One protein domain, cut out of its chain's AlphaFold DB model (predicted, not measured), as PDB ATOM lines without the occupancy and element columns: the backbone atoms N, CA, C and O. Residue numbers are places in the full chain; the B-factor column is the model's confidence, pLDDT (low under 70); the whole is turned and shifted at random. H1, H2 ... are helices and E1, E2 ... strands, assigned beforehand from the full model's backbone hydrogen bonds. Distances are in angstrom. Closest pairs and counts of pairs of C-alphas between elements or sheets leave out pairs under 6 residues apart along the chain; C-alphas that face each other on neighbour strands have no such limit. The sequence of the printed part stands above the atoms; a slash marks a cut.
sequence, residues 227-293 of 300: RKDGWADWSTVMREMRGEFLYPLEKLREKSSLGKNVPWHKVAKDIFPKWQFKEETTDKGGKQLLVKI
ATOM      1  N   ARG A 227     145.305 128.574 100.596       92.00
ATOM      2  CA  ARG A 227     145.124 127.348 101.377       92.00
ATOM      3  C   ARG A 227     145.395 126.115 100.503       92.00
ATOM      4  O   ARG A 227     145.473 126.188  99.277       92.00
ATOM      5  N   LYS A 228     145.484 124.936 101.125       89.94
ATOM      6  CA  LYS A 228     145.749 123.663 100.421       89.94
ATOM      7  C   LYS A 228     144.693 123.297  99.367       89.94
ATOM      8  O   LYS A 228     145.014 122.595  98.417       89.94
ATOM      9  N   ASP A 229     143.459 123.771  99.522       89.69
ATOM     10  CA  ASP A 229     142.351 123.566  98.577       89.69
ATOM     11  C   ASP A 229     142.399 124.518  97.362       89.69
ATOM     12  O   ASP A 229     141.521 124.476  96.497       89.69
ATOM     13  N   GLY A 230     143.415 125.385  97.291       90.81
ATOM     14  CA  GLY A 230     143.577 126.353  96.215       90.81
ATOM     15  C   GLY A 230     142.636 127.553  96.311       90.81
ATOM     16  O   GLY A 230     142.379 128.176  95.288       90.81
ATOM     17  N   TRP A 231     142.098 127.857  97.495       95.00
ATOM     18  CA  TRP A 231     141.330 129.075  97.765       95.00
ATOM     19  C   TRP A 231     142.059 129.956  98.779       95.00
ATOM     20  O   TRP A 231     142.737 129.451  99.671       95.00
ATOM     21  N   ALA A 232     141.889 131.271  98.677       94.75
ATOM     22  CA  ALA A 232     142.373 132.236  99.661       94.75
ATOM     23  C   ALA A 232     141.205 133.060 100.216       94.75
ATOM     24  O   ALA A 232     140.239 133.333  99.502       94.75
ATOM     25  N   ASP A 233     141.290 133.475 101.477       93.81
ATOM     26  CA  ASP A 233     140.345 134.433 102.056       93.81
ATOM     27  C   ASP A 233     140.580 135.828 101.461       93.81
ATOM     28  O   ASP A 233     141.658 136.413 101.589       93.81
ATOM     29  N   TRP A 234     139.542 136.365 100.817       93.62
ATOM     30  CA  TRP A 234     139.574 137.659 100.146       93.62
ATOM     31  C   TRP A 234     139.901 138.808 101.098       93.62
ATOM     32  O   TRP A 234     140.575 139.760 100.711       93.62
ATOM     33  N   SER A 235     139.420 138.742 102.341       89.94
ATOM     34  CA  SER A 235     139.669 139.794 103.324       89.94
ATOM     35  C   SER A 235     141.144 139.856 103.715       89.94
ATOM     36  O   SER A 235     141.706 140.947 103.819       89.94
ATOM     37  N   THR A 236     141.785 138.691 103.825       89.81
ATOM     38  CA  THR A 236     143.218 138.554 104.083       89.81
ATOM     39  C   THR A 236     144.038 139.039 102.885       89.81
ATOM     40  O   THR A 236     144.879 139.915 103.062       89.81
ATOM     41  N   VAL A 237     143.724 138.584 101.663       89.38
ATOM     42  CA  VAL A 237     144.388 139.050 100.427       89.38
ATOM     43  C   VAL A 237     144.301 140.574 100.300       89.38
ATOM     44  O   VAL A 237     145.310 141.247 100.133       89.38
ATOM     45  N   MET A 238     143.109 141.157 100.455       87.38
ATOM     46  CA  MET A 238     142.931 142.607 100.334       87.38
ATOM     47  C   MET A 238     143.604 143.411 101.445       87.38
ATOM     48  O   MET A 238     143.867 144.596 101.242       87.38
ATOM     49  N   ARG A 239     143.832 142.822 102.622       86.88
ATOM     50  CA  ARG A 239     144.565 143.484 103.702       86.88
ATOM     51  C   ARG A 239     146.043 143.612 103.343       86.88
ATOM     52  O   ARG A 239     146.560 144.718 103.430       86.88
ATOM     53  N   GLU A 240     146.666 142.525 102.888       83.69
ATOM     54  CA  GLU A 240     148.060 142.526 102.414       83.69
ATOM     55  C   GLU A 240     148.225 143.494 101.231       83.69
ATOM     56  O   GLU A 240     149.076 144.380 101.256       83.69
ATOM     57  N   MET A 241     147.304 143.437 100.260       78.94
ATOM     58  CA  MET A 241     147.323 144.323  99.089       78.94
ATOM     59  C   MET A 241     147.278 145.813  99.454       78.94
ATOM     60  O   MET A 241     147.958 146.628  98.836       78.94
ATOM     61  N   ARG A 242     146.470 146.197 100.453       76.19
ATOM     62  CA  ARG A 242     146.349 147.602 100.882       76.19
ATOM     63  C   ARG A 242     147.525 148.090 101.719       76.19
ATOM     64  O   ARG A 242     147.703 149.300 101.800       76.19
ATOM     65  N   GLY A 243     148.260 147.186 102.368       68.62
ATOM     66  CA  GLY A 243     149.433 147.538 103.167       68.62
ATOM     67  C   GLY A 243     150.592 148.021 102.301       68.62
ATOM     68  O   GLY A 243     151.238 149.003 102.652       68.62
ATOM     69  N   GLU A 244     150.805 147.373 101.155       60.72
ATOM     70  CA  GLU A 244     151.959 147.644 100.290       60.72
ATOM     71  C   GLU A 244     151.600 148.420  99.004       60.72
ATOM     72  O   GLU A 244     152.441 149.151  98.489       60.72
ATOM     73  N   PHE A 245     150.358 148.344  98.494       65.06
ATOM     74  CA  PHE A 245     150.014 148.853  97.152       65.06
ATOM     75  C   PHE A 245     148.625 149.518  97.066       65.06
ATOM     76  O   PHE A 245     147.752 149.123  96.287       65.06
ATOM     77  N   LEU A 246     148.409 150.594  97.833       65.06
ATOM     78  CA  LEU A 246     147.158 151.370  97.786       65.06
ATOM     79  C   LEU A 246     146.925 152.054  96.419       65.06
ATOM     80  O   LEU A 246     145.812 152.033  95.895       65.06
ATOM     81  N   TYR A 247     147.978 152.616  95.820       59.19
ATOM     82  CA  TYR A 247     147.895 153.387  94.573       59.19
ATOM     83  C   TYR A 247     147.529 152.540  93.333       59.19
ATOM     84  O   TYR A 247     146.629 152.936  92.584       59.19
ATOM     85  N   PRO A 248     148.112 151.344  93.105       65.56
ATOM     86  CA  PRO A 248     147.702 150.496  91.982       65.56
ATOM     87  C   PRO A 248     146.268 149.973  92.086       65.56
ATOM     88  O   PRO A 248     145.585 149.862  91.068       65.56
ATOM     89  N   LEU A 249     145.771 149.711  93.301       69.44
ATOM     90  CA  LEU A 249     144.367 149.356  93.505       69.44
ATOM     91  C   LEU A 249     143.455 150.482  93.004       69.44
ATOM     92  O   LEU A 249     142.534 150.221  92.229       69.44
ATOM     93  N   GLU A 250     143.716 151.733  93.389       70.44
ATOM     94  CA  GLU A 250     142.929 152.890  92.941       70.44
ATOM     95  C   GLU A 250     142.897 153.029  91.416       70.44
ATOM     96  O   GLU A 250     141.812 153.206  90.854       70.44
ATOM     97  N   LYS A 251     144.037 152.845  90.735       67.75
ATOM     98  CA  LYS A 251     144.082 152.803  89.264       67.75
ATOM     99  C   LYS A 251     143.242 151.672  88.681       67.75
ATOM    100  O   LYS A 251     142.505 151.891  87.721       67.75
ATOM    101  N   LEU A 252     143.293 150.485  89.283       70.62
ATOM    102  CA  LEU A 252     142.467 149.354  88.867       70.62
ATOM    103  C   LEU A 252     140.968 149.696  88.977       70.62
ATOM    104  O   LEU A 252     140.180 149.389  88.089       70.62
ATOM    105  N   ARG A 253     140.554 150.409  90.032       75.69
ATOM    106  CA  ARG A 253     139.164 150.870  90.190       75.69
ATOM    107  C   ARG A 253     138.758 151.929  89.169       75.69
ATOM    108  O   ARG A 253     137.598 151.924  88.770       75.69
ATOM    109  N   GLU A 254     139.663 152.817  88.757       70.56
ATOM    110  CA  GLU A 254     139.390 153.787  87.682       70.56
ATOM    111  C   GLU A 254     139.087 153.093  86.342       70.56
ATOM    112  O   GLU A 254     138.291 153.619  85.566       70.56
ATOM    113  N   LYS A 255     139.659 151.907  86.100       67.06
ATOM    114  CA  LYS A 255     139.425 151.109  84.887       67.06
ATOM    115  C   LYS A 255     138.139 150.288  84.899       67.06
ATOM    116  O   LYS A 255     137.639 149.932  83.835       67.06
ATOM    117  N   SER A 256     137.599 149.974  86.075       72.50
ATOM    118  CA  SER A 256     136.360 149.205  86.149       72.50
ATOM    119  C   SER A 256     135.174 150.013  85.636       72.50
ATOM    120  O   SER A 256     134.964 151.174  85.994       72.50
ATOM    121  N   SER A 257     134.322 149.339  84.868       73.62
ATOM    122  CA  SER A 257     133.065 149.889  84.367       73.62
ATOM    123  C   SER A 257     132.044 150.175  85.483       73.62
ATOM    124  O   SER A 257     131.047 150.865  85.266       73.62
ATOM    125  N   LEU A 258     132.286 149.666  86.699       72.19
ATOM    126  CA  LEU A 258     131.287 149.556  87.762       72.19
ATOM    127  C   LEU A 258     131.195 150.781  88.698       72.19
ATOM    128  O   LEU A 258     130.323 150.831  89.564       72.19
ATOM    129  N   GLY A 259     132.016 151.816  88.509       67.88
ATOM    130  CA  GLY A 259     131.944 153.064  89.281       67.88
ATOM    131  C   GLY A 259     132.579 153.002  90.684       67.88
ATOM    132  O   GLY A 259     132.977 151.956  91.193       67.88
ATOM    133  N   LYS A 260     132.704 154.166  91.345       70.31
ATOM    134  CA  LYS A 260     133.625 154.357  92.491       70.31
ATOM    135  C   LYS A 260     133.240 153.660  93.805       70.31
ATOM    136  O   LYS A 260     134.128 153.427  94.618       70.31
ATOM    137  N   ASN A 261     131.968 153.314  94.024       78.81
ATOM    138  CA  ASN A 261     131.463 152.802  95.314       78.81
ATOM    139  C   ASN A 261     131.241 151.281  95.343       78.81
ATOM    140  O   ASN A 261     130.520 150.762  96.196       78.81
ATOM    141  N   VAL A 262     131.854 150.552  94.415       83.62
ATOM    142  CA  VAL A 262     131.647 149.112  94.278       83.62
ATOM    143  C   VAL A 262     132.626 148.312  95.155       83.62
ATOM    144  O   VAL A 262     133.796 148.690  95.297       83.62
ATOM    145  N   PRO A 263     132.175 147.202  95.782       87.19
ATOM    146  CA  PRO A 263     133.056 146.300  96.517       87.19
ATOM    147  C   PRO A 263     134.204 145.770  95.649       87.19
ATOM    148  O   PRO A 263     133.987 145.367  94.508       87.19
ATOM    149  N   TRP A 264     135.415 145.693  96.211       85.75
ATOM    150  CA  TRP A 264     136.621 145.319  95.458       85.75
ATOM    151  C   TRP A 264     136.542 143.968  94.744       85.75
ATOM    152  O   TRP A 264     137.073 143.853  93.652       85.75
ATOM    153  N   HIS A 265     135.853 142.967  95.299       87.81
ATOM    154  CA  HIS A 265     135.724 141.668  94.628       87.81
ATOM    155  C   HIS A 265     134.941 141.762  93.307       87.81
ATOM    156  O   HIS A 265     135.184 140.984  92.393       87.81
ATOM    157  N   LYS A 266     134.015 142.726  93.176       88.44
ATOM    158  CA  LYS A 266     133.291 142.971  91.920       88.44
ATOM    159  C   LYS A 266     134.156 143.727  90.917       88.44
ATOM    160  O   LYS A 266     134.144 143.366  89.752       88.44
ATOM    161  N   VAL A 267     134.928 144.712  91.384       86.19
ATOM    162  CA  VAL A 267     135.933 145.426  90.573       86.19
ATOM    163  C   VAL A 267     136.963 144.435  90.018       86.19
ATOM    164  O   VAL A 267     137.211 144.406  88.821       86.19
ATOM    165  N   ALA A 268     137.499 143.557  90.870       84.62
ATOM    166  CA  ALA A 268     138.449 142.524  90.465       84.62
ATOM    167  C   ALA A 268     137.835 141.530  89.469       84.62
ATOM    168  O   ALA A 268     138.497 141.145  88.517       84.62
ATOM    169  N   LYS A 269     136.565 141.147  89.644       86.75
ATOM    170  CA  LYS A 269     135.865 140.252  88.710       86.75
ATOM    171  C   LYS A 269     135.559 140.896  87.349       86.75
ATOM    172  O   LYS A 269     135.535 140.187  86.353       86.75
ATOM    173  N   ASP A 270     135.297 142.202  87.316       84.31
ATOM    174  CA  ASP A 270     135.078 142.979  86.082       84.31
ATOM    175  C   ASP A 270     136.344 143.003  85.216       84.31
ATOM    176  O   ASP A 270     136.280 142.824  84.006       84.31
ATOM    177  N   ILE A 271     137.504 143.150  85.860       79.31
ATOM    178  CA  ILE A 271     138.799 143.309  85.188       79.31
ATOM    179  C   ILE A 271     139.461 141.954  84.916       79.31
ATOM    180  O   ILE A 271     140.046 141.746  83.857       79.31
ATOM    181  N   PHE A 272     139.317 140.998  85.836       84.88
ATOM    182  CA  PHE A 272     139.867 139.649  85.737       84.88
ATOM    183  C   PHE A 272     138.736 138.608  85.720       84.88
ATOM    184  O   PHE A 272     138.469 137.942  86.728       84.88
ATOM    185  N   PRO A 273     138.053 138.416  84.575       83.69
ATOM    186  CA  PRO A 273     136.847 137.588  84.493       83.69
ATOM    187  C   PRO A 273     137.089 136.099  84.785       83.69
ATOM    188  O   PRO A 273     136.149 135.379  85.125       83.69
ATOM    189  N   LYS A 274     138.341 135.629  84.686       87.31
ATOM    190  CA  LYS A 274     138.732 134.249  85.018       87.31
ATOM    191  C   LYS A 274     138.785 133.975  86.523       87.31
ATOM    192  O   LYS A 274     138.799 132.810  86.927       87.31
ATOM    193  N   TRP A 275     138.833 135.010  87.362       90.81
ATOM    194  CA  TRP A 275     138.907 134.837  88.809       90.81
ATOM    195  C   TRP A 275     137.567 134.375  89.371       90.81
ATOM    196  O   TRP A 275     136.493 134.857  89.000       90.81
ATOM    197  N   GLN A 276     137.630 133.437  90.310       93.25
ATOM    198  CA  GLN A 276     136.442 132.853  90.919       93.25
ATOM    199  C   GLN A 276     136.278 133.346  92.349       93.25
ATOM    200  O   GLN A 276     137.242 133.425  93.109       93.25
ATOM    201  N   PHE A 277     135.031 133.622  92.725       94.00
ATOM    202  CA  PHE A 277     134.658 134.052  94.067       94.00
ATOM    203  C   PHE A 277     133.521 133.180  94.591       94.00
ATOM    204  O   PHE A 277     132.576 132.899  93.850       94.00
ATOM    205  N   LYS A 278     133.591 132.771  95.860       93.75
ATOM    206  CA  LYS A 278     132.514 132.029  96.536       93.75
ATOM    207  C   LYS A 278     132.414 132.415  98.007       93.75
ATOM    208  O   LYS A 278     133.411 132.803  98.608       93.75
ATOM    209  N   GLU A 279     131.228 132.279  98.588       93.12
ATOM    210  CA  GLU A 279     131.049 132.387 100.038       93.12
ATOM    211  C   GLU A 279     131.285 131.027 100.705       93.12
ATOM    212  O   GLU A 279     130.868 129.990 100.190       93.12
ATOM    213  N   GLU A 280     131.932 131.040 101.864       92.94
ATOM    214  CA  GLU A 280     132.115 129.882 102.736       92.94
ATOM    215  C   GLU A 280     131.612 130.230 104.138       92.94
ATOM    216  O   GLU A 280     131.882 131.315 104.660       92.94
ATOM    217  N   THR A 281     130.860 129.316 104.748       90.44
ATOM    218  CA  THR A 281     130.447 129.442 106.147       90.44
ATOM    219  C   THR A 281     131.581 128.941 107.034       90.44
ATOM    220  O   THR A 281     132.053 127.821 106.872       90.44
ATOM    221  N   THR A 282     132.020 129.776 107.964       84.25
ATOM    222  CA  THR A 282     133.059 129.462 108.948       84.25
ATOM    223  C   THR A 282     132.491 128.617 110.087       84.25
ATOM    224  O   THR A 282     131.290 128.661 110.360       84.25
ATOM    225  N   ASP A 283     133.360 127.926 110.827       80.75
ATOM    226  CA  ASP A 283     132.980 127.093 111.983       80.75
ATOM    227  C   ASP A 283     132.233 127.872 113.083       80.75
ATOM    228  O   ASP A 283     131.503 127.298 113.886       80.75
ATOM    229  N   LYS A 284     132.384 129.203 113.107       83.19
ATOM    230  CA  LYS A 284     131.678 130.117 114.020       83.19
ATOM    231  C   LYS A 284     130.335 130.618 113.465       83.19
ATOM    232  O   LYS A 284     129.751 131.536 114.031       83.19
ATOM    233  N   GLY A 285     129.864 130.072 112.343       82.38
ATOM    234  CA  GLY A 285     128.619 130.462 111.670       82.38
ATOM    235  C   GLY A 285     128.691 131.771 110.872       82.38
ATOM    236  O   GLY A 285     127.688 132.194 110.302       82.38
ATOM    237  N   GLY A 286     129.856 132.423 110.806       85.31
ATOM    238  CA  GLY A 286     130.067 133.631 109.999       85.31
ATOM    239  C   GLY A 286     130.299 133.297 108.526       85.31
ATOM    240  O   GLY A 286     130.763 132.204 108.220       85.31
ATOM    241  N   LYS A 287     130.030 134.231 107.612       89.06
ATOM    242  CA  LYS A 287     130.351 134.073 106.185       89.06
ATOM    243  C   LYS A 287     131.682 134.740 105.855       89.06
ATOM    244  O   LYS A 287     131.913 135.869 106.280       89.06
ATOM    245  N   GLN A 288     132.510 134.077 105.055       91.44
ATOM    246  CA  GLN A 288     133.724 134.653 104.478       91.44
ATOM    247  C   GLN A 288     133.722 134.524 102.957       91.44
ATOM    248  O   GLN A 288     133.188 133.561 102.405       91.44
ATOM    249  N   LEU A 289     134.305 135.511 102.276       95.31
ATOM    250  CA  LEU A 289     134.452 135.496 100.826       95.31
ATOM    251  C   LEU A 289     135.809 134.897 100.473       95.31
ATOM    252  O   LEU A 289     136.842 135.371 100.938       95.31
ATOM    253  N   LEU A 290     135.802 133.888  99.617       95.25
ATOM    254  CA  LEU A 290     137.006 133.259  99.103       95.25
ATOM    255  C   LEU A 290     137.245 133.665  97.657       95.25
ATOM    256  O   LEU A 290     136.294 133.845  96.893       95.25
ATOM    257  N   VAL A 291     138.519 133.743  97.286       94.44
ATOM    258  CA  VAL A 291     138.982 133.979  95.921       94.44
ATOM    259  C   VAL A 291     139.859 132.824  95.450       94.44
ATOM    260  O   VAL A 291     140.633 132.251  96.220       94.44
ATOM    261  N   LYS A 292     139.740 132.498  94.167       93.62
ATOM    262  CA  LYS A 292     140.688 131.670  93.433       93.62
ATOM    263  C   LYS A 292     141.155 132.461  92.219       93.62
ATOM    264  O   LYS A 292     140.361 132.742  91.319       93.62
ATOM    265  N   ILE A 293     142.426 132.848  92.244       88.12
ATOM    266  CA  ILE A 293     143.068 133.609  91.174       88.12
ATOM    267  C   ILE A 293     143.509 132.639  90.082       88.12
ATOM    268  O   ILE A 293     144.117 131.604  90.366       88.12
TER     269      ILE A 293
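This is residues 227 to 293 of the 300 residues of an uncharacterized protein of Neisseria bacilliformis ATCC BAA-1200 (UniProt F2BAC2). A two-strand hairpin, E1 and E2, forms one end of an elongated domain, and three helices make a loose triangle beyond it: H1 leads away from E2, H2 turns back at a corner, and H3 returns toward E1. Residues 242 to 248, at the corner of H1 and H2, stick out. The printed part has 67 residues, in the order H1, H2, H3, E1, E2, of mixed class with an antiparallel sheet. It is only just compact, close to loose, with a radius of gyration of the C-alphas of 12.7 A and spans of 36 by 24 by 21 A.

Find C-alpha 276 at (136.442, 132.853, 90.919); from there E1, residues 276 to 281, runs 16.7 A. E2, residues 287 to 292, runs 16.6 A back to C-alpha 292 at (140.688, 131.670, 93.433). H1, residues 234 to 244, begins at (139.574, 137.659, 100.146) and covers 15.9 A. H2 is residues 246 to 255, 15.0 A, and H3 residues 264 to 271, 10.7 A.

Look first at the hairpin E1 and E2, antiparallel at 152 degrees, with N 280 and O 288 2.9 A apart, within hydrogen-bond range. Residues 232 to 233 pair antiparallel with residues 290 to 291 of E2. The closest C-alphas of H1 and E2, Trp 234 and Leu 290, are 5.2 A apart. H2 and H3 touch at Arg 253 and Val 267, C-alphas 6.3 A apart, at a steep tilt of 51 degrees, the same way. H1 and H2 are close but not clearly touching, their closest C-alphas, Arg 242 and Leu 249, 7.8 A apart. In H1, H2 and H3 every O i to N i+4 pair is within hydrogen-bond range.

The farthest C-alphas, Lys 255 and Asp 283, are 36.8 A apart. The printed part has no cut, and no link is long. Look for pLDDT under 70 at residues 243 to 249, 251, 255 and 259.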